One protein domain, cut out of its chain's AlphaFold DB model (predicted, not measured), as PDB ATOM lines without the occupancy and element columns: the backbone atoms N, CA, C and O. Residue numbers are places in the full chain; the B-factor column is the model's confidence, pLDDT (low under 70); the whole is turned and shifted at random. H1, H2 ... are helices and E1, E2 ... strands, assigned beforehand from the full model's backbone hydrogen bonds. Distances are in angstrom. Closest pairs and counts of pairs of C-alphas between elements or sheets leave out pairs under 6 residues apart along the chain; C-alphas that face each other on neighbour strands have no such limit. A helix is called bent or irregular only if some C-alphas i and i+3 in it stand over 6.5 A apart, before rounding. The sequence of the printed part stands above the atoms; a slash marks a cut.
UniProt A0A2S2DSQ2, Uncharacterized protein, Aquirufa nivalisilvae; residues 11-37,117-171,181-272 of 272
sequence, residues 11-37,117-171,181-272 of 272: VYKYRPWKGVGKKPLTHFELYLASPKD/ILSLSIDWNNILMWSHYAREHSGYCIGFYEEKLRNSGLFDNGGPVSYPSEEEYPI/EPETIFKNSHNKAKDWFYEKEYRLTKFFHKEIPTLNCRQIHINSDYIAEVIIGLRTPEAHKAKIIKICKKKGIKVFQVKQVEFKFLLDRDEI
ATOM      1  N   VAL A  11     186.431 144.526 124.015       98.62
ATOM      2  CA  VAL A  11     186.962 145.799 124.515       98.62
ATOM      3  C   VAL A  11     187.749 145.573 125.801       98.62
ATOM      4  O   VAL A  11     187.398 144.744 126.638       98.62
ATOM      5  N   TYR A  12     188.835 146.312 125.972       98.81
ATOM      6  CA  TYR A  12     189.898 145.984 126.911       98.81
ATOM      7  C   TYR A  12     190.053 147.011 128.026       98.81
ATOM      8  O   TYR A  12     189.938 148.217 127.823       98.81
ATOM      9  N   LYS A  13     190.408 146.549 129.226       98.56
ATOM     10  CA  LYS A  13     190.860 147.411 130.323       98.56
ATOM     11  C   LYS A  13     192.211 146.951 130.844       98.56
ATOM     12  O   LYS A  13     192.350 145.856 131.377       98.56
ATOM     13  N   TYR A  14     193.186 147.846 130.796       98.62
ATOM     14  CA  TYR A  14     194.489 147.662 131.424       98.62
ATOM     15  C   TYR A  14     194.411 148.013 132.905       98.62
ATOM     16  O   TYR A  14     193.845 149.050 133.274       98.62
ATOM     17  N   ARG A  15     194.948 147.150 133.771       98.12
ATOM     18  CA  ARG A  15     194.929 147.352 135.221       98.12
ATOM     19  C   ARG A  15     196.211 146.868 135.898       98.12
ATOM     20  O   ARG A  15     196.728 145.794 135.584       98.12
ATOM     21  N   PRO A  16     196.694 147.586 136.925       97.88
ATOM     22  CA  PRO A  16     197.687 147.031 137.829       97.88
ATOM     23  C   PRO A  16     197.052 145.944 138.704       97.88
ATOM     24  O   PRO A  16     195.934 146.094 139.197       97.88
ATOM     25  N   TRP A  17     197.810 144.898 139.041       97.62
ATOM     26  CA  TRP A  17     197.404 143.934 140.073       97.62
ATOM     27  C   TRP A  17     197.619 144.499 141.495       97.62
ATOM     28  O   TRP A  17     198.348 143.942 142.321       97.62
ATOM     29  N   LYS A  18     197.013 145.653 141.806       96.56
ATOM     30  CA  LYS A  18     197.135 146.370 143.092       96.56
ATOM     31  C   LYS A  18     195.836 147.109 143.434       96.56
ATOM     32  O   LYS A  18     195.222 147.701 142.556       96.56
ATOM     33  N   GLY A  19     195.455 147.108 144.717       95.50
ATOM     34  CA  GLY A  19     194.294 147.853 145.222       95.50
ATOM     35  C   GLY A  19     193.015 147.568 144.429       95.50
ATOM     36  O   GLY A  19     192.728 146.414 144.106       95.50
ATOM     37  N   VAL A  20     192.300 148.635 144.062       94.12
ATOM     38  CA  VAL A  20     191.083 148.576 143.232       94.12
ATOM     39  C   VAL A  20     191.315 147.937 141.861       94.12
ATOM     40  O   VAL A  20     190.398 147.352 141.299       94.12
ATOM     41  N   GLY A  21     192.551 147.952 141.352       96.62
ATOM     42  CA  GLY A  21     192.906 147.322 140.083       96.62
ATOM     43  C   GLY A  21     192.714 145.804 140.065       96.62
ATOM     44  O   GLY A  21     192.593 145.246 138.988       96.62
ATOM     45  N   LYS A  22     192.616 145.132 141.225       97.69
ATOM     46  CA  LYS A  22     192.330 143.683 141.313       97.69
ATOM     47  C   LYS A  22     190.840 143.349 141.248       97.69
ATOM     48  O   LYS A  22     190.474 142.191 141.027       97.69
ATOM     49  N   LYS A  23     189.976 144.323 141.534       97.81
ATOM     50  CA  LYS A  23     188.537 144.106 141.706       97.81
ATOM     51  C   LYS A  23     187.820 143.570 140.460       97.81
ATOM     52  O   LYS A  23     186.985 142.687 140.657       97.81
ATOM     53  N   PRO A  24     188.194 143.945 139.217       97.81
ATOM     54  CA  PRO A  24     187.558 143.380 138.026       97.81
ATOM     55  C   PRO A  24     187.638 141.850 137.942       97.81
ATOM     56  O   PRO A  24     186.731 141.230 137.407       97.81
ATOM     57  N   LEU A  25     188.684 141.229 138.507       96.94
ATOM     58  CA  LEU A  25     188.831 139.765 138.521       96.94
ATOM     59  C   LEU A  25     188.466 139.111 139.853       96.94
ATOM     60  O   LEU A  25     188.024 137.969 139.880       96.94
ATOM     61  N   THR A  26     188.679 139.800 140.971       97.19
ATOM     62  CA  THR A  26     188.440 139.213 142.301       97.19
ATOM     63  C   THR A  26     186.994 139.352 142.769       97.19
ATOM     64  O   THR A  26     186.523 138.487 143.500       97.19
ATOM     65  N   HIS A  27     186.307 140.413 142.343       97.44
ATOM     66  CA  HIS A  27     184.947 140.758 142.770       97.44
ATOM     67  C   HIS A  27     183.987 140.960 141.587       97.44
ATOM     68  O   HIS A  27     182.806 141.185 141.813       97.44
ATOM     69  N   PHE A  28     184.481 140.882 140.342       97.31
ATOM     70  CA  PHE A  28     183.722 141.226 139.132       97.31
ATOM     71  C   PHE A  28     183.104 142.626 139.219       97.31
ATOM     72  O   PHE A  28     181.973 142.861 138.808       97.31
ATOM     73  N   GLU A  29     183.868 143.557 139.791       97.88
ATOM     74  CA  GLU A  29     183.446 144.931 140.038       97.88
ATOM     75  C   GLU A  29     184.209 145.882 139.106       97.88
ATOM     76  O   GLU A  29     185.447 145.859 139.044       97.88
ATOM     77  N   LEU A  30     183.469 146.730 138.393       97.88
ATOM     78  CA  LEU A  30     183.985 147.826 137.580       97.88
ATOM     79  C   LEU A  30     183.643 149.165 138.237       97.88
ATOM     80  O   LEU A  30     182.599 149.322 138.865       97.88
ATOM     81  N   TYR A  31     184.528 150.144 138.066       97.31
ATOM     82  CA  TYR A  31     184.338 151.493 138.590       97.31
ATOM     83  C   TYR A  31     184.023 152.473 137.462       97.31
ATOM     84  O   TYR A  31     184.774 152.539 136.485       97.31
ATOM     85  N   LEU A  32     182.946 153.239 137.634       97.50
ATOM     86  CA  LEU A  32     182.513 154.308 136.741       97.50
ATOM     87  C   LEU A  32     183.090 155.646 137.212       97.50
ATOM     88  O   LEU A  32     182.572 156.283 138.139       97.50
ATOM     89  N   ALA A  33     184.175 156.066 136.567       97.06
ATOM     90  CA  ALA A  33     184.911 157.269 136.923       97.06
ATOM     91  C   ALA A  33     184.062 158.532 136.744       97.06
ATOM     92  O   ALA A  33     183.216 158.610 135.852       97.06
ATOM     93  N   SER A  34     184.268 159.511 137.623       96.50
ATOM     94  CA  SER A  34     183.772 160.865 137.396       96.50
ATOM     95  C   SER A  34     184.702 161.573 136.408       96.50
ATOM     96  O   SER A  34     185.916 161.386 136.520       96.50
ATOM     97  N   PRO A  35     184.184 162.419 135.501       95.94
ATOM     98  CA  PRO A  35     185.022 163.257 134.646       95.94
ATOM     99  C   PRO A  35     186.078 164.079 135.407       95.94
ATOM    100  O   PRO A  35     187.162 164.301 134.887       95.94
ATOM    101  N   LYS A  36     185.817 164.483 136.661       95.75
ATOM    102  CA  LYS A  36     186.796 165.212 137.493       95.75
ATOM    103  C   LYS A  36     188.011 164.380 137.916       95.75
ATOM    104  O   LYS A  36     188.991 164.947 138.385       95.75
ATOM    105  N   ASP A  37     187.901 163.052 137.849       95.56
ATOM    106  CA  ASP A  37     188.944 162.119 138.284       95.56
ATOM    107  C   ASP A  37     189.886 161.747 137.118       95.56
ATOM    108  O   ASP A  37     190.771 160.903 137.285       95.56
ATOM    109  N   ILE A 117     181.837 157.152 133.818       97.81
ATOM    110  CA  ILE A 117     182.496 156.718 132.581       97.81
ATOM    111  C   ILE A 117     183.333 155.469 132.851       97.81
ATOM    112  O   ILE A 117     184.169 155.436 133.761       97.81
ATOM    113  N   LEU A 118     183.117 154.436 132.044       98.25
ATOM    114  CA  LEU A 118     184.005 153.291 131.925       98.25
ATOM    115  C   LEU A 118     184.805 153.420 130.626       98.25
ATOM    116  O   LEU A 118     184.318 153.099 129.549       98.25
ATOM    117  N   SER A 119     186.047 153.871 130.763       97.94
ATOM    118  CA  SER A 119     187.033 153.928 129.683       97.94
ATOM    119  C   SER A 119     187.580 152.543 129.358       97.94
ATOM    120  O   SER A 119     188.145 151.904 130.249       97.94
ATOM    121  N   LEU A 120     187.473 152.082 128.123       98.56
ATOM    122  CA  LEU A 120     188.034 150.826 127.613       98.56
ATOM    123  C   LEU A 120     188.908 151.132 126.391       98.56
ATOM    124  O   LEU A 120     188.926 152.254 125.916       98.56
ATOM    125  N   SER A 121     189.647 150.155 125.895       98.38
ATOM    126  CA  SER A 121     190.479 150.247 124.693       98.38
ATOM    127  C   SER A 121     190.005 149.218 123.683       98.38
ATOM    128  O   SER A 121     189.602 148.123 124.073       98.38
ATOM    129  N   ILE A 122     190.082 149.525 122.396       97.62
ATOM    130  CA  ILE A 122     189.843 148.528 121.343       97.62
ATOM    131  C   ILE A 122     191.053 147.586 121.204       97.62
ATOM    132  O   ILE A 122     190.897 146.408 120.895       97.62
ATOM    133  N   ASP A 123     192.259 148.070 121.511       97.06
ATOM    134  CA  ASP A 123     193.485 147.282 121.415       97.06
ATOM    135  C   ASP A 123     193.898 146.717 122.777       97.06
ATOM    136  O   ASP A 123     193.841 147.409 123.799       97.06
ATOM    137  N   TRP A 124     194.412 145.484 122.778       98.38
ATOM    138  CA  TRP A 124     195.082 144.885 123.935       98.38
ATOM    139  C   TRP A 124     196.613 144.958 123.852       98.38
ATOM    140  O   TRP A 124     197.295 144.856 124.874       98.38
ATOM    141  N   ASN A 125     197.180 145.158 122.660       97.94
ATOM    142  CA  ASN A 125     198.616 145.054 122.380       97.94
ATOM    143  C   ASN A 125     199.326 146.409 122.215       97.94
ATOM    144  O   ASN A 125     200.476 146.448 121.780       97.94
ATOM    145  N   ASN A 126     198.691 147.520 122.599       98.12
ATOM    146  CA  ASN A 126     199.331 148.832 122.561       98.12
ATOM    147  C   ASN A 126     200.399 148.969 123.669       98.12
ATOM    148  O   ASN A 126     200.108 148.853 124.861       98.12
ATOM    149  N   ILE A 127     201.651 149.234 123.275       97.75
ATOM    150  CA  ILE A 127     202.802 149.310 124.191       97.75
ATOM    151  C   ILE A 127     202.646 150.443 125.215       97.75
ATOM    152  O   ILE A 127     202.951 150.236 126.392       97.75
ATOM    153  N   LEU A 128     202.158 151.617 124.795       97.56
ATOM    154  CA  LEU A 128     201.955 152.768 125.684       97.56
ATOM    155  C   LEU A 128     200.845 152.493 126.701       97.56
ATOM    156  O   LEU A 128     201.015 152.794 127.882       97.56
ATOM    157  N   MET A 129     199.766 151.824 126.288       98.00
ATOM    158  CA  MET A 129     198.690 151.420 127.198       98.00
ATOM    159  C   MET A 129     199.188 150.477 128.298       98.00
ATOM    160  O   MET A 129     198.881 150.672 129.478       98.00
ATOM    161  N   TRP A 130     200.018 149.492 127.945       98.44
ATOM    162  CA  TRP A 130     200.663 148.627 128.935       98.44
ATOM    163  C   TRP A 130     201.607 149.395 129.874       98.44
ATOM    164  O   TRP A 130     201.668 149.094 131.073       98.44
ATOM    165  N   SER A 131     202.328 150.388 129.353       97.12
ATOM    166  CA  SER A 131     203.239 151.225 130.137       97.12
ATOM    167  C   SER A 131     202.492 152.097 131.150       97.12
ATOM    168  O   SER A 131     202.804 152.042 132.342       97.12
ATOM    169  N   HIS A 132     201.468 152.831 130.711       95.81
ATOM    170  CA  HIS A 132     200.728 153.784 131.545       95.81
ATOM    171  C   HIS A 132     199.717 153.113 132.478       95.81
ATOM    172  O   HIS A 132     199.671 153.412 133.673       95.81
ATOM    173  N   TYR A 133     198.924 152.170 131.967       97.12
ATOM    174  CA  TYR A 133     197.727 151.690 132.667       97.12
ATOM    175  C   TYR A 133     197.867 150.286 133.264       97.12
ATOM    176  O   TYR A 133     197.088 149.905 134.142       97.12
ATOM    177  N   ALA A 134     198.894 149.533 132.868       97.12
ATOM    178  CA  ALA A 134     199.230 148.232 133.449       97.12
ATOM    179  C   ALA A 134     200.560 148.250 134.222       97.12
ATOM    180  O   ALA A 134     201.213 147.214 134.349       97.12
ATOM    181  N   ARG A 135     200.936 149.410 134.789       96.31
ATOM    182  CA  ARG A 135     202.121 149.593 135.649       96.31
ATOM    183  C   ARG A 135     203.382 149.037 134.985       96.31
ATOM    184  O   ARG A 135     203.951 148.057 135.471       96.31
ATOM    185  N   GLU A 136     203.774 149.630 133.861       97.75
ATOM    186  CA  GLU A 136     204.983 149.241 133.125       97.75
ATOM    187  C   GLU A 136     205.015 147.740 132.792       97.75
ATOM    188  O   GLU A 136     206.001 147.054 133.070       97.75
ATOM    189  N   HIS A 137     203.918 147.215 132.236       98.12
ATOM    190  CA  HIS A 137     203.768 145.796 131.867       98.12
ATOM    191  C   HIS A 137     203.770 144.795 133.042       98.12
ATOM    192  O   HIS A 137     203.848 143.591 132.803       98.12
ATOM    193  N   SER A 138     203.671 145.242 134.301       98.31
ATOM    194  CA  SER A 138     203.607 144.355 135.485       98.31
ATOM    195  C   SER A 138     202.184 143.994 135.942       98.31
ATOM    196  O   SER A 138     201.994 143.268 136.926       98.31
ATOM    197  N   GLY A 139     201.182 144.562 135.274       98.44
ATOM    198  CA  GLY A 139     199.761 144.325 135.488       98.44
ATOM    199  C   GLY A 139     199.162 143.332 134.495       98.44
ATOM    200  O   GLY A 139     199.823 142.440 133.976       98.44
ATOM    201  N   TYR A 140     197.873 143.492 134.236       98.75
ATOM    202  CA  TYR A 140     197.121 142.642 133.324       98.75
ATOM    203  C   TYR A 140     196.165 143.485 132.481       98.75
ATOM    204  O   TYR A 140     195.862 144.635 132.812       98.75
ATOM    205  N   CYS A 141     195.683 142.897 131.399       98.75
ATOM    206  CA  CYS A 141     194.635 143.438 130.557       98.75
ATOM    207  C   CYS A 141     193.444 142.475 130.596       98.75
ATOM    208  O   CYS A 141     193.626 141.260 130.547       98.75
ATOM    209  N   ILE A 142     192.236 143.002 130.759       98.75
ATOM    210  CA  ILE A 142     190.995 142.221 130.778       98.75
ATOM    211  C   ILE A 142     190.153 142.595 129.566       98.75
ATOM    212  O   ILE A 142     189.869 143.775 129.370       98.75
ATOM    213  N   GLY A 143     189.799 141.598 128.758       98.75
ATOM    214  CA  GLY A 143     188.917 141.738 127.606       98.75
ATOM    215  C   GLY A 143     187.482 141.391 127.983       98.75
ATOM    216  O   GLY A 143     187.230 140.358 128.609       98.75
ATOM    217  N   PHE A 144     186.542 142.245 127.600       98.75
ATOM    218  CA  PHE A 144     185.111 142.050 127.793       98.75
ATOM    219  C   PHE A 144     184.409 141.925 126.451       98.75
ATOM    220  O   PHE A 144     184.734 142.673 125.534       98.75
ATOM    221  N   TYR A 145     183.409 141.052 126.368       98.50
ATOM    222  CA  TYR A 145     182.498 141.029 125.228       98.50
ATOM    223  C   TYR A 145     181.706 142.338 125.178       98.50
ATOM    224  O   TYR A 145     180.932 142.628 126.098       98.50
ATOM    225  N   GLU A 146     181.893 143.117 124.112       97.56
ATOM    226  CA  GLU A 146     181.226 144.415 123.933       97.56
ATOM    227  C   GLU A 146     179.710 144.252 123.973       97.56
ATOM    228  O   GLU A 146     179.040 144.921 124.756       97.56
ATOM    229  N   GLU A 147     179.188 143.283 123.217       96.62
ATOM    230  CA  GLU A 147     177.752 143.048 123.097       96.62
ATOM    231  C   GLU A 147     177.107 142.779 124.462       96.62
ATOM    232  O   GLU A 147     176.030 143.297 124.766       96.62
ATOM    233  N   LYS A 148     177.783 142.010 125.326       97.50
ATOM    234  CA  LYS A 148     177.283 141.716 126.674       97.50
ATOM    235  C   LYS A 148     177.271 142.955 127.558       97.50
ATOM    236  O   LYS A 148     176.319 143.143 128.310       97.50
ATOM    237  N   LEU A 149     178.294 143.808 127.468       97.31
ATOM    238  CA  LEU A 149     178.317 145.076 128.197       97.31
ATOM    239  C   LEU A 149     177.215 146.017 127.705       97.31
ATOM    240  O   LEU A 149     176.467 146.552 128.525       97.31
ATOM    241  N   ARG A 150     177.071 146.172 126.388       95.31
ATOM    242  CA  ARG A 150     176.057 147.026 125.762       95.31
ATOM    243  C   ARG A 150     174.636 146.586 126.108       95.31
ATOM    244  O   ARG A 150     173.813 147.419 126.472       95.31
ATOM    245  N   ASN A 151     174.371 145.280 126.101       95.62
ATOM    246  CA  ASN A 151     173.050 144.716 126.396       95.62
ATOM    247  C   ASN A 151     172.806 144.449 127.897       95.62
ATOM    248  O   ASN A 151     171.782 143.876 128.264       95.62
ATOM    249  N   SER A 152     173.723 144.851 128.785       95.94
ATOM    250  CA  SER A 152     173.627 144.564 130.227       95.94
ATOM    251  C   SER A 152     172.577 145.388 130.981       95.94
ATOM    252  O   SER A 152     172.233 145.056 132.115       95.94
ATOM    253  N   GLY A 153     172.123 146.508 130.408       95.44
ATOM    254  CA  GLY A 153     171.317 147.512 131.113       95.44
ATOM    255  C   GLY A 153     172.085 148.289 132.196       95.44
ATOM    256  O   GLY A 153     171.483 149.031 132.973       95.44
ATOM    257  N   LEU A 154     173.412 148.128 132.288       95.44
ATOM    258  CA  LEU A 154     174.246 148.843 133.261       95.44
ATOM    259  C   LEU A 154     174.631 150.253 132.798       95.44
ATOM    260  O   LEU A 154     174.925 151.093 133.659       95.44
ATOM    261  N   PHE A 155     174.614 150.494 131.486       95.19
ATOM    262  CA  PHE A 155     175.068 151.711 130.812       95.19
ATOM    263  C   PHE A 155     173.951 152.287 129.941       95.19
ATOM    264  O   PHE A 155     173.129 151.534 129.425       95.19
ATOM    265  N   ASP A 156     173.960 153.606 129.763       92.38
ATOM    266  CA  ASP A 156     172.967 154.311 128.948       92.38
ATOM    267  C   ASP A 156     173.449 154.475 127.504       92.38
ATOM    268  O   ASP A 156     172.661 154.361 126.571       92.38
ATOM    269  N   ASN A 157     174.750 154.726 127.314       90.81
ATOM    270  CA  ASN A 157     175.350 154.930 125.997       90.81
ATOM    271  C   ASN A 157     176.744 154.297 125.913       90.81
ATOM    272  O   ASN A 157     177.432 154.159 126.931       90.81
ATOM    273  N   GLY A 158     177.182 153.978 124.695       93.56
ATOM    274  CA  GLY A 158     178.500 153.419 124.428       93.56
ATOM    275  C   GLY A 158     179.004 153.701 123.019       93.56
ATOM    276  O   GLY A 158     178.203 153.737 122.085       93.56
ATOM    277  N   GLY A 159     180.315 153.888 122.864       94.31
ATOM    278  CA  GLY A 159     180.923 154.075 121.551       94.31
ATOM    279  C   GLY A 159     182.425 154.379 121.572       94.31
ATOM    280  O   GLY A 159     183.016 154.570 122.642       94.31
ATOM    281  N   PRO A 160     183.059 154.424 120.387       95.56
ATOM    282  CA  PRO A 160     184.447 154.851 120.251       95.56
ATOM    283  C   PRO A 160     184.602 156.343 120.571       95.56
ATOM    284  O   PRO A 160     183.703 157.145 120.324       95.56
ATOM    285  N   VAL A 161     185.765 156.715 121.101       95.62
ATOM    286  CA  VAL A 161     186.170 158.110 121.293       95.62
ATOM    287  C   VAL A 161     186.724 158.669 119.987       95.62
ATOM    288  O   VAL A 161     187.532 158.032 119.308       95.62
ATOM    289  N   SER A 162     186.289 159.874 119.642       94.19
ATOM    290  CA  SER A 162     186.805 160.655 118.527       94.19
ATOM    291  C   SER A 162     188.002 161.503 118.962       94.19
ATOM    292  O   SER A 162     188.035 162.071 120.053       94.19
ATOM    293  N   TYR A 163     188.986 161.597 118.071       93.44
ATOM    294  CA  TYR A 163     190.213 162.360 118.277       93.44
ATOM    295  C   TYR A 163     190.334 163.381 117.141       93.44
ATOM    296  O   TYR A 163     190.863 163.030 116.080       93.44
ATOM    297  N   PRO A 164     189.773 164.596 117.294       88.00
ATOM    298  CA  PRO A 164     189.829 165.613 116.250       88.00
ATOM    299  C   PRO A 164     191.279 165.915 115.853       88.00
ATOM    300  O   PRO A 164     192.191 165.911 116.681       88.00
ATOM    301  N   SER A 165     191.504 166.115 114.552       78.25
ATOM    302  CA  SER A 165     192.835 166.398 114.004       78.25
ATOM    303  C   SER A 165     193.307 167.824 114.270       78.25
ATOM    304  O   SER A 165     194.511 168.068 114.213       78.25
ATOM    305  N   GLU A 166     192.356 168.725 114.502       76.62
ATOM    306  CA  GLU A 166     192.548 170.141 114.799       76.62
ATOM    307  C   GLU A 166     192.538 170.357 116.316       76.62
ATOM    308  O   GLU A 166     191.959 169.571 117.063       76.62
ATOM    309  N   GLU A 167     193.173 171.436 116.772       78.69
ATOM    310  CA  GLU A 167     193.225 171.822 118.192       78.69
ATOM    311  C   GLU A 167     191.887 172.406 118.699       78.69
ATOM    312  O   GLU A 167     191.791 172.883 119.829       78.69
ATOM    313  N   GLU A 168     190.844 172.372 117.869       83.56
ATOM    314  CA  GLU A 168     189.524 172.913 118.169       83.56
ATOM    315  C   GLU A 168     188.600 171.863 118.803       83.56
ATOM    316  O   GLU A 168     188.567 170.689 118.422       83.56
ATOM    317  N   TYR A 169     187.795 172.301 119.772       86.50
ATOM    318  CA  TYR A 169     186.737 171.467 120.335       86.50
ATOM    319  C   TYR A 169     185.606 171.235 119.328       86.50
ATOM    320  O   TYR A 169     185.257 172.145 118.572       86.50
ATOM    321  N   PRO A 170     184.923 170.072 119.378       90.50
ATOM    322  CA  PRO A 170     183.670 169.920 118.660       90.50
ATOM    323  C   PRO A 170     182.646 170.929 119.192       90.50
ATOM    324  O   PRO A 170     182.519 171.161 120.397       90.50
ATOM    325  N   ILE A 171     181.877 171.515 118.280       91.81
ATOM    326  CA  ILE A 171     180.903 172.545 118.630       91.81
ATOM    327  C   ILE A 171     179.654 171.906 119.243       91.81
ATOM    328  O   ILE A 171     178.978 171.081 118.618       91.81
ATOM    329  N   GLU A 181     169.568 166.369 123.123       79.44
ATOM    330  CA  GLU A 181     169.925 165.299 122.194       79.44
ATOM    331  C   GLU A 181     171.097 164.468 122.748       79.44
ATOM    332  O   GLU A 181     172.088 165.056 123.206       79.44
ATOM    333  N   PRO A 182     171.049 163.122 122.665       74.88
ATOM    334  CA  PRO A 182     172.140 162.247 123.109       74.88
ATOM    335  C   PRO A 182     173.502 162.618 122.509       74.88
ATOM    336  O   PRO A 182     174.535 162.464 123.159       74.88
ATOM    337  N   GLU A 183     173.503 163.169 121.294       83.19
ATOM    338  CA  GLU A 183     174.703 163.623 120.593       83.19
ATOM    339  C   GLU A 183     175.522 164.634 121.408       83.19
ATOM    340  O   GLU A 183     176.746 164.574 121.402       83.19
ATOM    341  N   THR A 184     174.886 165.519 122.179       83.00
ATOM    342  CA  THR A 184     175.607 166.504 123.009       83.00
ATOM    343  C   THR A 184     176.399 165.849 124.142       83.00
ATOM    344  O   THR A 184     177.530 166.246 124.435       83.00
ATOM    345  N   ILE A 185     175.857 164.775 124.723       81.81
ATOM    346  CA  ILE A 185     176.554 163.956 125.718       81.81
ATOM    347  C   ILE A 185     177.733 163.241 125.061       81.81
ATOM    348  O   ILE A 185     178.816 163.220 125.647       81.81
ATOM    349  N   PHE A 186     177.561 162.699 123.853       88.56
ATOM    350  CA  PHE A 186     178.654 162.089 123.089       88.56
ATOM    351  C   PHE A 186     179.738 163.104 122.721       88.56
ATOM    352  O   PHE A 186     180.911 162.823 122.941       88.56
ATOM    353  N   LYS A 187     179.374 164.308 122.259       90.94
ATOM    354  CA  LYS A 187     180.330 165.385 121.967       90.94
ATOM    355  C   LYS A 187     181.216 165.655 123.182       90.94
ATOM    356  O   LYS A 187     182.430 165.628 123.044       90.94
ATOM    357  N   ASN A 188     180.633 165.801 124.371       91.12
ATOM    358  CA  ASN A 188     181.408 166.044 125.587       91.12
ATOM    359  C   ASN A 188     182.209 164.808 126.050       91.12
ATOM    360  O   ASN A 188     183.400 164.912 126.315       91.12
ATOM    361  N   SER A 189     181.578 163.636 126.134       93.38
ATOM    362  CA  SER A 189     182.176 162.454 126.773       93.38
ATOM    363  C   SER A 189     183.004 161.559 125.851       93.38
ATOM    364  O   SER A 189     183.719 160.704 126.361       93.38
ATOM    365  N   HIS A 190     182.915 161.714 124.530       95.25
ATOM    366  CA  HIS A 190     183.586 160.869 123.531       95.25
ATOM    367  C   HIS A 190     184.443 161.688 122.556       95.25
ATOM    368  O   HIS A 190     184.635 161.283 121.416       95.25
ATOM    369  N   ASN A 191     184.983 162.825 122.998       94.62
ATOM    370  CA  ASN A 191     186.027 163.545 122.274       94.62
ATOM    371  C   ASN A 191     187.208 163.810 123.201       94.62
ATOM    372  O   ASN A 191     187.018 164.163 124.366       94.62
ATOM    373  N   LYS A 192     188.419 163.622 122.683       94.56
ATOM    374  CA  LYS A 192     189.658 163.755 123.452       94.56
ATOM    375  C   LYS A 192     190.776 164.310 122.577       94.56
ATOM    376  O   LYS A 192     190.774 164.095 121.367       94.56
ATOM    377  N   ALA A 193     191.738 165.002 123.187       93.88
ATOM    378  CA  ALA A 193     192.887 165.540 122.467       93.88
ATOM    379  C   ALA A 193     193.640 164.439 121.696       93.88
ATOM    380  O   ALA A 193     193.783 163.305 122.169       93.88
ATOM    381  N   LYS A 194     194.130 164.787 120.502       94.12
ATOM    382  CA  LYS A 194     194.790 163.865 119.565       94.12
ATOM    383  C   LYS A 194     196.013 163.165 120.158       94.12
ATOM    384  O   LYS A 194     196.306 162.036 119.769       94.12
ATOM    385  N   ASP A 195     196.688 163.781 121.123       93.62
ATOM    386  CA  ASP A 195     197.810 163.194 121.862       93.62
ATOM    387  C   ASP A 195     197.457 161.846 122.506       93.62
ATOM    388  O   ASP A 195     198.324 160.987 122.660       93.62
ATOM    389  N   TRP A 196     196.177 161.617 122.809       95.44
ATOM    390  CA  TRP A 196     195.663 160.375 123.387       95.44
ATOM    391  C   TRP A 196     195.126 159.379 122.353       95.44
ATOM    392  O   TRP A 196     194.572 158.348 122.733       95.44
ATOM    393  N   PHE A 197     195.292 159.633 121.051       95.75
ATOM    394  CA  PHE A 197     194.782 158.764 119.978       95.75
ATOM    395  C   PHE A 197     195.252 157.306 120.106       95.75
ATOM    396  O   PHE A 197     194.533 156.375 119.742       95.75
ATOM    397  N   TYR A 198     196.444 157.088 120.667       96.00
ATOM    398  CA  TYR A 198     196.991 155.747 120.883       96.00
ATOM    399  C   TYR A 198     196.151 154.889 121.842       96.00
ATOM    400  O   TYR A 198     196.312 153.668 121.837       96.00
ATOM    401  N   GLU A 199     195.277 155.487 122.657       97.56
ATOM    402  CA  GLU A 199     194.411 154.752 123.581       97.56
ATOM    403  C   GLU A 199     193.292 153.991 122.869       97.56
ATOM    404  O   GLU A 199     192.779 153.031 123.443       97.56
ATOM    405  N   LYS A 200     192.921 154.416 121.646       97.38
ATOM    406  CA  LYS A 200     191.783 153.889 120.869       97.38
ATOM    407  C   LYS A 200     190.579 153.606 121.762       97.38
ATOM    408  O   LYS A 200     190.086 152.476 121.850       97.38
ATOM    409  N   GLU A 201     190.190 154.632 122.508       97.75
ATOM    410  CA  GLU A 201     189.306 154.461 123.640       97.75
ATOM    411  C   GLU A 201     187.881 154.122 123.175       97.75
ATOM    412  O   GLU A 201     187.364 154.680 122.210       97.75
ATOM    413  N   TYR A 202     187.240 153.200 123.884       97.94
ATOM    414  CA  TYR A 202     185.822 152.889 123.782       97.94
ATOM    415  C   TYR A 202     185.190 153.195 125.136       97.94
ATOM    416  O   TYR A 202     185.595 152.626 126.152       97.94
ATOM    417  N   ARG A 203     184.232 154.115 125.190       97.75
ATOM    418  CA  ARG A 203     183.615 154.539 126.449       97.75
ATOM    419  C   ARG A 203     182.226 153.946 126.570       97.75
ATOM    420  O   ARG A 203     181.455 153.923 125.620       97.75
ATOM    421  N   LEU A 204     181.908 153.492 127.776       97.31
ATOM    422  CA  LEU A 204     180.540 153.239 128.211       97.31
ATOM    423  C   LEU A 204     180.189 154.270 129.281       97.31
ATOM    424  O   LEU A 204     180.980 154.513 130.196       97.31
ATOM    425  N   THR A 205     179.016 154.884 129.176       95.81
ATOM    426  CA  THR A 205     178.604 155.985 130.055       95.81
ATOM    427  C   THR A 205     177.294 155.685 130.763       95.81
ATOM    428  O   THR A 205     176.428 154.974 130.252       95.81
ATOM    429  N   LYS A 206     177.167 156.228 131.974       94.94
ATOM    430  CA  LYS A 206     175.965 156.158 132.799       94.94
ATOM    431  C   LYS A 206     175.651 157.525 133.393       94.94
ATOM    432  O   LYS A 206     176.532 158.152 133.986       94.94
ATOM    433  N   PHE A 207     174.400 157.947 133.295       93.25
ATOM    434  CA  PHE A 207     173.871 159.150 133.909       93.25
ATOM    435  C   PHE A 207     173.060 158.803 135.166       93.25
ATOM    436  O   PHE A 207     172.058 158.087 135.146       93.25
ATOM    437  N   PHE A 208     173.481 159.328 136.312       93.06
ATOM    438  CA  PHE A 208     172.824 159.072 137.591       93.06
ATOM    439  C   PHE A 208     171.651 160.046 137.813       93.06
ATOM    440  O   PHE A 208     171.804 161.089 138.443       93.06
ATOM    441  N   HIS A 209     170.463 159.711 137.299       85.88
ATOM    442  CA  HIS A 209     169.304 160.624 137.258       85.88
ATOM    443  C   HIS A 209     168.743 161.062 138.621       85.88
ATOM    444  O   HIS A 209     168.345 162.217 138.769       85.88
ATOM    445  N   LYS A 210     168.644 160.149 139.596       82.12
ATOM    446  CA  LYS A 210     167.878 160.385 140.836       82.12
ATOM    447  C   LYS A 210     168.665 161.176 141.877       82.12
ATOM    448  O   LYS A 210     168.215 162.217 142.342       82.12
ATOM    449  N   GLU A 211     169.842 160.681 142.229       85.44
ATOM    450  CA  GLU A 211     170.659 161.211 143.319       85.44
ATOM    451  C   GLU A 211     172.104 161.389 142.868       85.44
ATOM    452  O   GLU A 211     172.551 160.773 141.897       85.44
ATOM    453  N   ILE A 212     172.846 162.234 143.591       88.56
ATOM    454  CA  ILE A 212     174.293 162.327 143.400       88.56
ATOM    455  C   ILE A 212     174.879 160.957 143.768       88.56
ATOM    456  O   ILE A 212     174.711 160.532 144.913       88.56
ATOM    457  N   PRO A 213     175.551 160.253 142.844       89.62
ATOM    458  CA  PRO A 213     176.072 158.929 143.123       89.62
ATOM    459  C   PRO A 213     177.112 158.995 144.240       89.62
ATOM    460  O   PRO A 213     178.095 159.737 144.158       89.62
ATOM    461  N   THR A 214     176.923 158.165 145.263       90.75
ATOM    462  CA  THR A 214     177.987 157.864 146.225       90.75
ATOM    463  C   THR A 214     179.088 157.043 145.544       90.75
ATOM    464  O   THR A 214     178.914 156.539 144.430       90.75
ATOM    465  N   LEU A 215     180.224 156.853 146.223       87.06
ATOM    466  CA  LEU A 215     181.302 155.997 145.715       87.06
ATOM    467  C   LEU A 215     180.802 154.580 145.373       87.06
ATOM    468  O   LEU A 215     181.181 154.025 144.346       87.06
ATOM    469  N   ASN A 216     179.904 154.030 146.196       88.81
ATOM    470  CA  ASN A 216     179.347 152.694 145.993       88.81
ATOM    471  C   ASN A 216     178.422 152.641 144.770       88.81
ATOM    472  O   ASN A 216     178.427 151.654 144.048       88.81
ATOM    473  N   CYS A 217     177.684 153.717 144.471       90.50
ATOM    474  CA  CYS A 217     176.848 153.788 143.265       90.50
ATOM    475  C   CYS A 217     177.671 153.698 141.969       90.50
ATOM    476  O   CYS A 217     177.149 153.291 140.932       90.50
ATOM    477  N   ARG A 218     178.953 154.082 142.018       94.62
ATOM    478  CA  ARG A 218     179.892 154.015 140.889       94.62
ATOM    479  C   ARG A 218     180.583 152.655 140.763       94.62
ATOM    480  O   ARG A 218     181.281 152.437 139.778       94.62
ATOM    481  N   GLN A 219     180.403 151.756 141.729       95.75
ATOM    482  CA  GLN A 219     180.910 150.385 141.695       95.75
ATOM    483  C   GLN A 219     179.814 149.465 141.157       95.75
ATOM    484  O   GLN A 219     178.855 149.138 141.856       95.75
ATOM    485  N   ILE A 220     179.938 149.065 139.896       95.94
ATOM    486  CA  ILE A 220     178.984 148.164 139.247       95.94
ATOM    487  C   ILE A 220     179.529 146.740 139.242       95.94
ATOM    488  O   ILE A 220     180.727 146.529 139.062       95.94
ATOM    489  N   HIS A 221     178.642 145.768 139.421       96.94
ATOM    490  CA  HIS A 221     178.990 144.355 139.342       96.94
ATOM    491  C   HIS A 221     178.600 143.811 137.971       96.94
ATOM    492  O   HIS A 221     177.531 144.133 137.452       96.94
ATOM    493  N   ILE A 222     179.476 142.995 137.400       97.25
ATOM    494  CA  ILE A 222     179.254 142.291 136.140       97.25
ATOM    495  C   ILE A 222     179.258 140.786 136.384       97.25
ATOM    496  O   ILE A 222     179.820 140.293 137.366       97.25
ATOM    497  N   ASN A 223     178.665 140.040 135.463       96.38
ATOM    498  CA  ASN A 223     178.794 138.594 135.476       96.38
ATOM    499  C   ASN A 223     180.160 138.185 134.914       96.38
ATOM    500  O   ASN A 223     180.729 138.849 134.048       96.38
ATOM    501  N   SER A 224     180.701 137.065 135.396       95.94
ATOM    502  CA  SER A 224     182.007 136.587 134.933       95.94
ATOM    503  C   SER A 224     182.013 136.184 133.458       95.94
ATOM    504  O   SER A 224     183.070 136.199 132.843       95.94
ATOM    505  N   ASP A 225     180.855 135.846 132.889       97.06
ATOM    506  CA  ASP A 225     180.710 135.498 131.473       97.06
ATOM    507  C   ASP A 225     180.798 136.722 130.541       97.06
ATOM    508  O   ASP A 225     180.818 136.555 129.323       97.06
ATOM    509  N   TYR A 226     180.856 137.941 131.086       98.25
ATOM    510  CA  TYR A 226     181.148 139.152 130.314       98.25
ATOM    511  C   TYR A 226     182.631 139.233 129.950       98.25
ATOM    512  O   TYR A 226     182.993 139.952 129.024       98.25
ATOM    513  N   ILE A 227     183.490 138.516 130.678       98.62
ATOM    514  CA  ILE A 227     184.933 138.505 130.466       98.62
ATOM    515  C   ILE A 227     185.250 137.450 129.409       98.62
ATOM    516  O   ILE A 227     185.061 136.257 129.643       98.62
ATOM    517  N   ALA A 228     185.754 137.902 128.266       98.56
ATOM    518  CA  ALA A 228     186.189 137.028 127.185       98.56
ATOM    519  C   ALA A 228     187.544 136.389 127.512       98.56
ATOM    520  O   ALA A 228     187.750 135.187 127.336       98.56
ATOM    521  N   GLU A 229     188.468 137.200 128.027       98.75
ATOM    522  CA  GLU A 229     189.855 136.796 128.219       98.75
ATOM    523  C   GLU A 229     190.608 137.695 129.198       98.75
ATOM    524  O   GLU A 229     190.244 138.849 129.455       98.75
ATOM    525  N   VAL A 230     191.703 137.160 129.735       98.88
ATOM    526  CA  VAL A 230     192.657 137.892 130.567       98.88
ATOM    527  C   VAL A 230     194.059 137.708 130.017       98.88
ATOM    528  O   VAL A 230     194.508 136.593 129.787       98.88
ATOM    529  N   ILE A 231     194.782 138.807 129.858       98.88
ATOM    530  CA  ILE A 231     196.118 138.839 129.277       98.88
ATOM    531  C   ILE A 231     197.081 139.348 130.349       98.88
ATOM    532  O   ILE A 231     196.851 140.386 130.970       98.88
ATOM    533  N   ILE A 232     198.159 138.616 130.598       98.81
ATOM    534  CA  ILE A 232     199.130 138.879 131.662       98.81
ATOM    535  C   ILE A 232     200.355 139.573 131.068       98.81
ATOM    536  O   ILE A 232     200.934 139.082 130.101       98.81
ATOM    537  N   GLY A 233     200.758 140.713 131.639       98.56
ATOM    538  CA  GLY A 233     201.847 141.534 131.105       98.56
ATOM    539  C   GLY A 233     203.231 140.887 131.224       98.56
ATOM    540  O   GLY A 233     203.450 140.012 132.068       98.56
ATOM    541  N   LEU A 234     204.178 141.367 130.409       97.69
ATOM    542  CA  LEU A 234     205.559 140.863 130.300       97.69
ATOM    543  C   LEU A 234     206.315 140.804 131.635       97.69
ATOM    544  O   LEU A 234     207.129 139.913 131.851       97.69
ATOM    545  N   ARG A 235     206.070 141.774 132.520       98.06
ATOM    546  CA  ARG A 235     206.798 141.958 133.788       98.06
ATOM    547  C   ARG A 235     205.945 141.573 134.995       98.06
ATOM    548  O   ARG A 235     206.234 141.992 136.117       98.06
ATOM    549  N   THR A 236     204.851 140.841 134.783       98.38
ATOM    550  CA  THR A 236     203.951 140.456 135.874       98.38
ATOM    551  C   THR A 236     204.662 139.482 136.812       98.38
ATOM    552  O   THR A 236     205.110 138.435 136.352       98.38
ATOM    553  N   PRO A 237     204.733 139.753 138.129       98.25
ATOM    554  CA  PRO A 237     205.346 138.822 139.072       98.25
ATOM    555  C   PRO A 237     204.654 137.452 139.072       98.25
ATOM    556  O   PRO A 237     203.421 137.388 139.101       98.25
ATOM    557  N   GLU A 238     205.422 136.362 139.162       97.94
ATOM    558  CA  GLU A 238     204.897 134.984 139.144       97.94
ATOM    559  C   GLU A 238     203.807 134.738 140.202       97.94
ATOM    560  O   GLU A 238     202.775 134.124 139.934       97.94
ATOM    561  N   ALA A 239     203.953 135.323 141.395       98.06
ATOM    562  CA  ALA A 239     202.938 135.236 142.448       98.06
ATOM    563  C   ALA A 239     201.594 135.898 142.070       98.06
ATOM    564  O   ALA A 239     200.539 135.503 142.574       98.06
ATOM    565  N   HIS A 240     201.609 136.932 141.226       98.19
ATOM    566  CA  HIS A 240     200.399 137.565 140.696       98.19
ATOM    567  C   HIS A 240     199.820 136.740 139.550       98.19
ATOM    568  O   HIS A 240     198.623 136.449 139.568       98.19
ATOM    569  N   LYS A 241     200.677 136.297 138.624       98.25
ATOM    570  CA  LYS A 241     200.319 135.419 137.506       98.25
ATOM    571  C   LYS A 241     199.597 134.160 137.987       98.25
ATOM    572  O   LYS A 241     198.473 133.905 137.564       98.25
ATOM    573  N   ALA A 242     200.156 133.455 138.971       98.31
ATOM    574  CA  ALA A 242     199.542 132.264 139.560       98.31
ATOM    575  C   ALA A 242     198.140 132.533 140.142       98.31
ATOM    576  O   ALA A 242     197.229 131.716 139.996       98.31
ATOM    577  N   LYS A 243     197.930 133.696 140.779       98.44
ATOM    578  CA  LYS A 243     196.617 134.089 141.323       98.44
ATOM    579  C   LYS A 243     195.607 134.384 140.216       98.44
ATOM    580  O   LYS A 243     194.468 133.934 140.323       98.44
ATOM    581  N   ILE A 244     196.020 135.105 139.174       98.56
ATOM    582  CA  ILE A 244     195.175 135.421 138.016       98.56
ATOM    583  C   ILE A 244     194.743 134.128 137.318       98.56
ATOM    584  O   ILE A 244     193.544 133.901 137.161       98.56
ATOM    585  N   ILE A 245     195.694 133.243 137.000       98.56
ATOM    586  CA  ILE A 245     195.425 131.948 136.354       98.56
ATOM    587  C   ILE A 245     194.443 131.122 137.188       98.56
ATOM    588  O   ILE A 245     193.467 130.598 136.658       98.56
ATOM    589  N   LYS A 246     194.648 131.043 138.509       98.44
ATOM    590  CA  LYS A 246     193.753 130.300 139.408       98.44
ATOM    591  C   LYS A 246     192.309 130.814 139.355       98.44
ATOM    592  O   LYS A 246     191.381 130.005 139.344       98.44
ATOM    593  N   ILE A 247     192.112 132.134 139.345       98.00
ATOM    594  CA  ILE A 247     190.775 132.744 139.262       98.00
ATOM    595  C   ILE A 247     190.130 132.421 137.914       98.00
ATOM    596  O   ILE A 247     188.988 131.964 137.882       98.00
ATOM    597  N   CYS A 248     190.868 132.617 136.821       98.12
ATOM    598  CA  CYS A 248     190.351 132.442 135.469       98.12
ATOM    599  C   CYS A 248     190.003 130.976 135.182       98.12
ATOM    600  O   CYS A 248     188.895 130.703 134.728       98.12
ATOM    601  N   LYS A 249     190.858 130.022 135.587       97.19
ATOM    602  CA  LYS A 249     190.577 128.578 135.480       97.19
ATOM    603  C   LYS A 249     189.303 128.176 136.222       97.19
ATOM    604  O   LYS A 249     188.487 127.447 135.675       97.19
ATOM    605  N   LYS A 250     189.075 128.704 137.434       97.31
ATOM    606  CA  LYS A 250     187.836 128.447 138.196       97.31
ATOM    607  C   LYS A 250     186.579 128.960 137.476       97.31
ATOM    608  O   LYS A 250     185.481 128.488 137.757       97.31
ATOM    609  N   LYS A 251     186.726 129.957 136.604       96.62
ATOM    610  CA  LYS A 251     185.627 130.643 135.916       96.62
ATOM    611  C   LYS A 251     185.511 130.295 134.433       96.62
ATOM    612  O   LYS A 251     184.597 130.799 133.796       96.62
ATOM    613  N   GLY A 252     186.398 129.451 133.903       97.06
ATOM    614  CA  GLY A 252     186.436 129.123 132.477       97.06
ATOM    615  C   GLY A 252     186.837 130.301 131.582       97.06
ATOM    616  O   GLY A 252     186.434 130.341 130.429       97.06
ATOM    617  N   ILE A 253     187.593 131.270 132.109       98.44
ATOM    618  CA  ILE A 253     188.070 132.436 131.351       98.44
ATOM    619  C   ILE A 253     189.431 132.098 130.736       98.44
ATOM    620  O   ILE A 253     190.317 131.618 131.450       98.44
ATOM    621  N   LYS A 254     189.608 132.378 129.439       98.56
ATOM    622  CA  LYS A 254     190.882 132.177 128.731       98.56
ATOM    623  C   LYS A 254     191.967 133.088 129.292       98.56
ATOM    624  O   LYS A 254     191.704 134.256 129.596       98.56
ATOM    625  N   VAL A 255     193.183 132.565 129.418       98.75
ATOM    626  CA  VAL A 255     194.328 133.326 129.925       98.75
ATOM    627  C   VAL A 255     195.445 133.316 128.905       98.75
ATOM    628  O   VAL A 255     195.809 132.271 128.385       98.75
ATOM    629  N   PHE A 256     196.016 134.489 128.665       98.81
ATOM    630  CA  PHE A 256     197.137 134.671 127.764       98.81
ATOM    631  C   PHE A 256     198.321 135.305 128.490       98.81
ATOM    632  O   PHE A 256     198.151 136.107 129.410       98.81
ATOM    633  N   GLN A 257     199.531 134.995 128.047       98.56
ATOM    634  CA  GLN A 257     200.763 135.662 128.454       98.56
ATOM    635  C   GLN A 257     201.269 136.525 127.301       98.56
ATOM    636  O   GLN A 257     201.468 136.015 126.202       98.56
ATOM    637  N   VAL A 258     201.519 137.815 127.549       98.56
ATOM    638  CA  VAL A 258     202.170 138.683 126.556       98.56
ATOM    639  C   VAL A 258     203.596 138.197 126.305       98.56
ATOM    640  O   VAL A 258     204.313 137.886 127.261       98.56
ATOM    641  N   LYS A 259     204.009 138.221 125.035       97.75
ATOM    642  CA  LYS A 259     205.386 138.072 124.556       97.75
ATOM    643  C   LYS A 259     205.761 139.215 123.611       97.75
ATOM    644  O   LYS A 259     204.905 139.851 122.997       97.75
ATOM    645  N   GLN A 260     207.058 139.476 123.502       97.12
ATOM    646  CA  GLN A 260     207.591 140.374 122.479       97.12
ATOM    647  C   GLN A 260     207.729 139.609 121.164       97.12
ATOM    648  O   GLN A 260     208.140 138.448 121.166       97.12
ATOM    649  N   VAL A 261     207.399 140.257 120.049       97.50
ATOM    650  CA  VAL A 261     207.683 139.709 118.721       97.50
ATOM    651  C   VAL A 261     209.150 139.960 118.395       97.50
ATOM    652  O   VAL A 261     209.631 141.088 118.494       97.50
ATOM    653  N   GLU A 262     209.863 138.908 118.003       96.25
ATOM    654  CA  GLU A 262     211.292 138.991 117.708       96.25
ATOM    655  C   GLU A 262     211.578 140.055 116.634       96.25
ATOM    656  O   GLU A 262     210.888 140.137 115.613       96.25
ATOM    657  N   PHE A 263     212.578 140.902 116.895       95.69
ATOM    658  CA  PHE A 263     213.006 142.006 116.025       95.69
ATOM    659  C   PHE A 263     211.921 143.043 115.666       95.69
ATOM    660  O   PHE A 263     212.078 143.775 114.686       95.69
ATOM    661  N   LYS A 264     210.824 143.150 116.434       96.94
ATOM    662  CA  LYS A 264     209.750 144.131 116.188       96.94
ATOM    663  C   LYS A 264     209.276 144.801 117.479       96.94
ATOM    664  O   LYS A 264     209.164 144.166 118.520       96.94
ATOM    665  N   PHE A 265     208.878 146.071 117.394       95.25
ATOM    666  CA  PHE A 265     208.141 146.761 118.464       95.25
ATOM    667  C   PHE A 265     206.659 146.363 118.453       95.25
ATOM    668  O   PHE A 265     205.773 147.200 118.292       95.25
ATOM    669  N   LEU A 266     206.397 145.063 118.573       96.06
ATOM    670  CA  LEU A 266     205.060 144.482 118.584       96.06
ATOM    671  C   LEU A 266     204.926 143.504 119.747       96.06
ATOM    672  O   LEU A 266     205.879 142.822 120.129       96.06
ATOM    673  N   LEU A 267     203.714 143.441 120.289       97.88
ATOM    674  CA  LEU A 267     203.331 142.469 121.301       97.88
ATOM    675  C   LEU A 267     202.458 141.394 120.657       97.88
ATOM    676  O   LEU A 267     201.532 141.709 119.908       97.88
ATOM    677  N   ASP A 268     202.751 140.148 120.997       98.19
ATOM    678  CA  ASP A 268     201.929 138.976 120.708       98.19
ATOM    679  C   ASP A 268     201.600 138.260 122.033       98.19
ATOM    680  O   ASP A 268     202.020 138.711 123.108       98.19
ATOM    681  N   ARG A 269     200.797 137.197 122.008       98.00
ATOM    682  CA  ARG A 269     200.400 136.473 123.217       98.00
ATOM    683  C   ARG A 269     200.186 134.981 122.971       98.00
ATOM    684  O   ARG A 269     199.674 134.596 121.928       98.00
ATOM    685  N   ASP A 270     200.506 134.171 123.973       98.19
ATOM    686  CA  ASP A 270     200.262 132.721 123.972       98.19
ATOM    687  C   ASP A 270     199.235 132.350 125.046       98.19
ATOM    688  O   ASP A 270     199.251 132.926 126.136       98.19
ATOM    689  N   GLU A 271     198.340 131.405 124.750       97.88
ATOM    690  CA  GLU A 271     197.361 130.881 125.714       97.88
ATOM    691  C   GLU A 271     198.042 129.964 126.749       97.88
ATOM    692  O   GLU A 271     198.922 129.180 126.385       97.88
ATOM    693  N   ILE A 272     197.666 130.069 128.036       96.00
ATOM    694  CA  ILE A 272     198.301 129.366 129.178       96.00
ATOM    695  C   ILE A 272     197.324 128.863 130.260       96.00
ATOM    696  O   ILE A 272     196.238 129.455 130.445       96.00
TER     697      ILE A 272
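AT A GLANCE: This is residues 11 to 37, 117 to 171 and 181 to 272 of the 272 residues of an uncharacterized protein of Aquirufa nivalisilvae (UniProt A0A2S2DSQ2). A curled, strongly twisted sheet of five strands has H6 and H1 over one face and H2 over the other; beside its edge strand E1, a smaller sheet of E3, E6 and E5 extends the body, with H4 over it at the far end. The short pair E2 and E7 lies near H1. The printed part has 174 residues, with six named helices and ten named strands in the order E1 H1 E2 E3 H2 E4 H3 E5 H4 H5 E6 E7 E8 H6 E9 E10. The large sheet runs E1, E4, E8, E9, E10, mixed; the class is mixed, helices and strands. It is compact, with a radius of gyration of the C-alphas of 16.7 A and spans of 47 by 38 by 26 A.

IN THESE COORDINATES: The large sheet holds E1, residues 11 to 15, from C-alpha 11 at (186.962, 145.799, 124.515); E4, 140 to 145, 16.8 A; E8, 227 to 232; E9, 254 to 260, 19.6 A; and E10, 267 to 271, ending at C-alpha 271 at (197.361, 130.881, 125.714). H6 is residues 238 to 251, 20.0 A; H1 is 19 to 26, H2 127 to 133, H3 146 to 150. E3 is 117 to 121, E6 201 to 207, 19.1 A, E5 157 to 160, H4 182 to 189, H5 194 to 199, E2 29 to 31, E7 219 to 221. H5 is irregular, with C-alphas 195 and 198 7.6 A apart, and H1 only just, with C-alphas 21 and 24 7.0 A apart.

HOW THE PARTS SIT: E1 and E4 are antiparallel, with N 13 and O 142 2.8 A apart. E8, H6, E9 form a strand-helix-strand unit, two parallel neighbour strands with a helix between, its crossover right-handed; N 256 and O 230 are 2.8 A apart. E9 and E10 are a hairpin. H1 and H6 on one face and H2 on the other make three layers. H6 has a height over the sheet of 9.6 A. The closest C-alphas of E1 and E3, Tyr 12 and Ser 121, are 4.8 A apart. E3 and E6 are antiparallel, with N 118 and O 204 2.8 A apart. H4 is on the sheet of E3, E6 and E5, with a height over the sheet of 9.2 A; H3 only grazes this sheet and the sheet of E1, E4, E8, E9 and E10. H2 and H5 only just touch, with 3 pairs of C-alphas within 8 A, closest Met 129 and Glu 199, 6.5 A. In E2 and E7, N 30 and O 220 are 2.8 A apart. Every O i to N i+4 pair is within hydrogen-bond range in H2, H3 and H4, against 9 of 10 in H6, 1 of 4 in H1 and 0 of 2 in H5; O i to N i+3 pairs are 4 of 5 in H1 and 2 of 3 in H5.

THE WHOLE: The C-alphas farthest apart, Lys 210 and Phe 263, are 54.7 A apart. Residues 38 to 116 and 172 to 180 are not printed; the C-alpha gaps are 10.2 A and 13.6 A. E6 to E7 is a long link. No printed residue is under 70 in pLDDT.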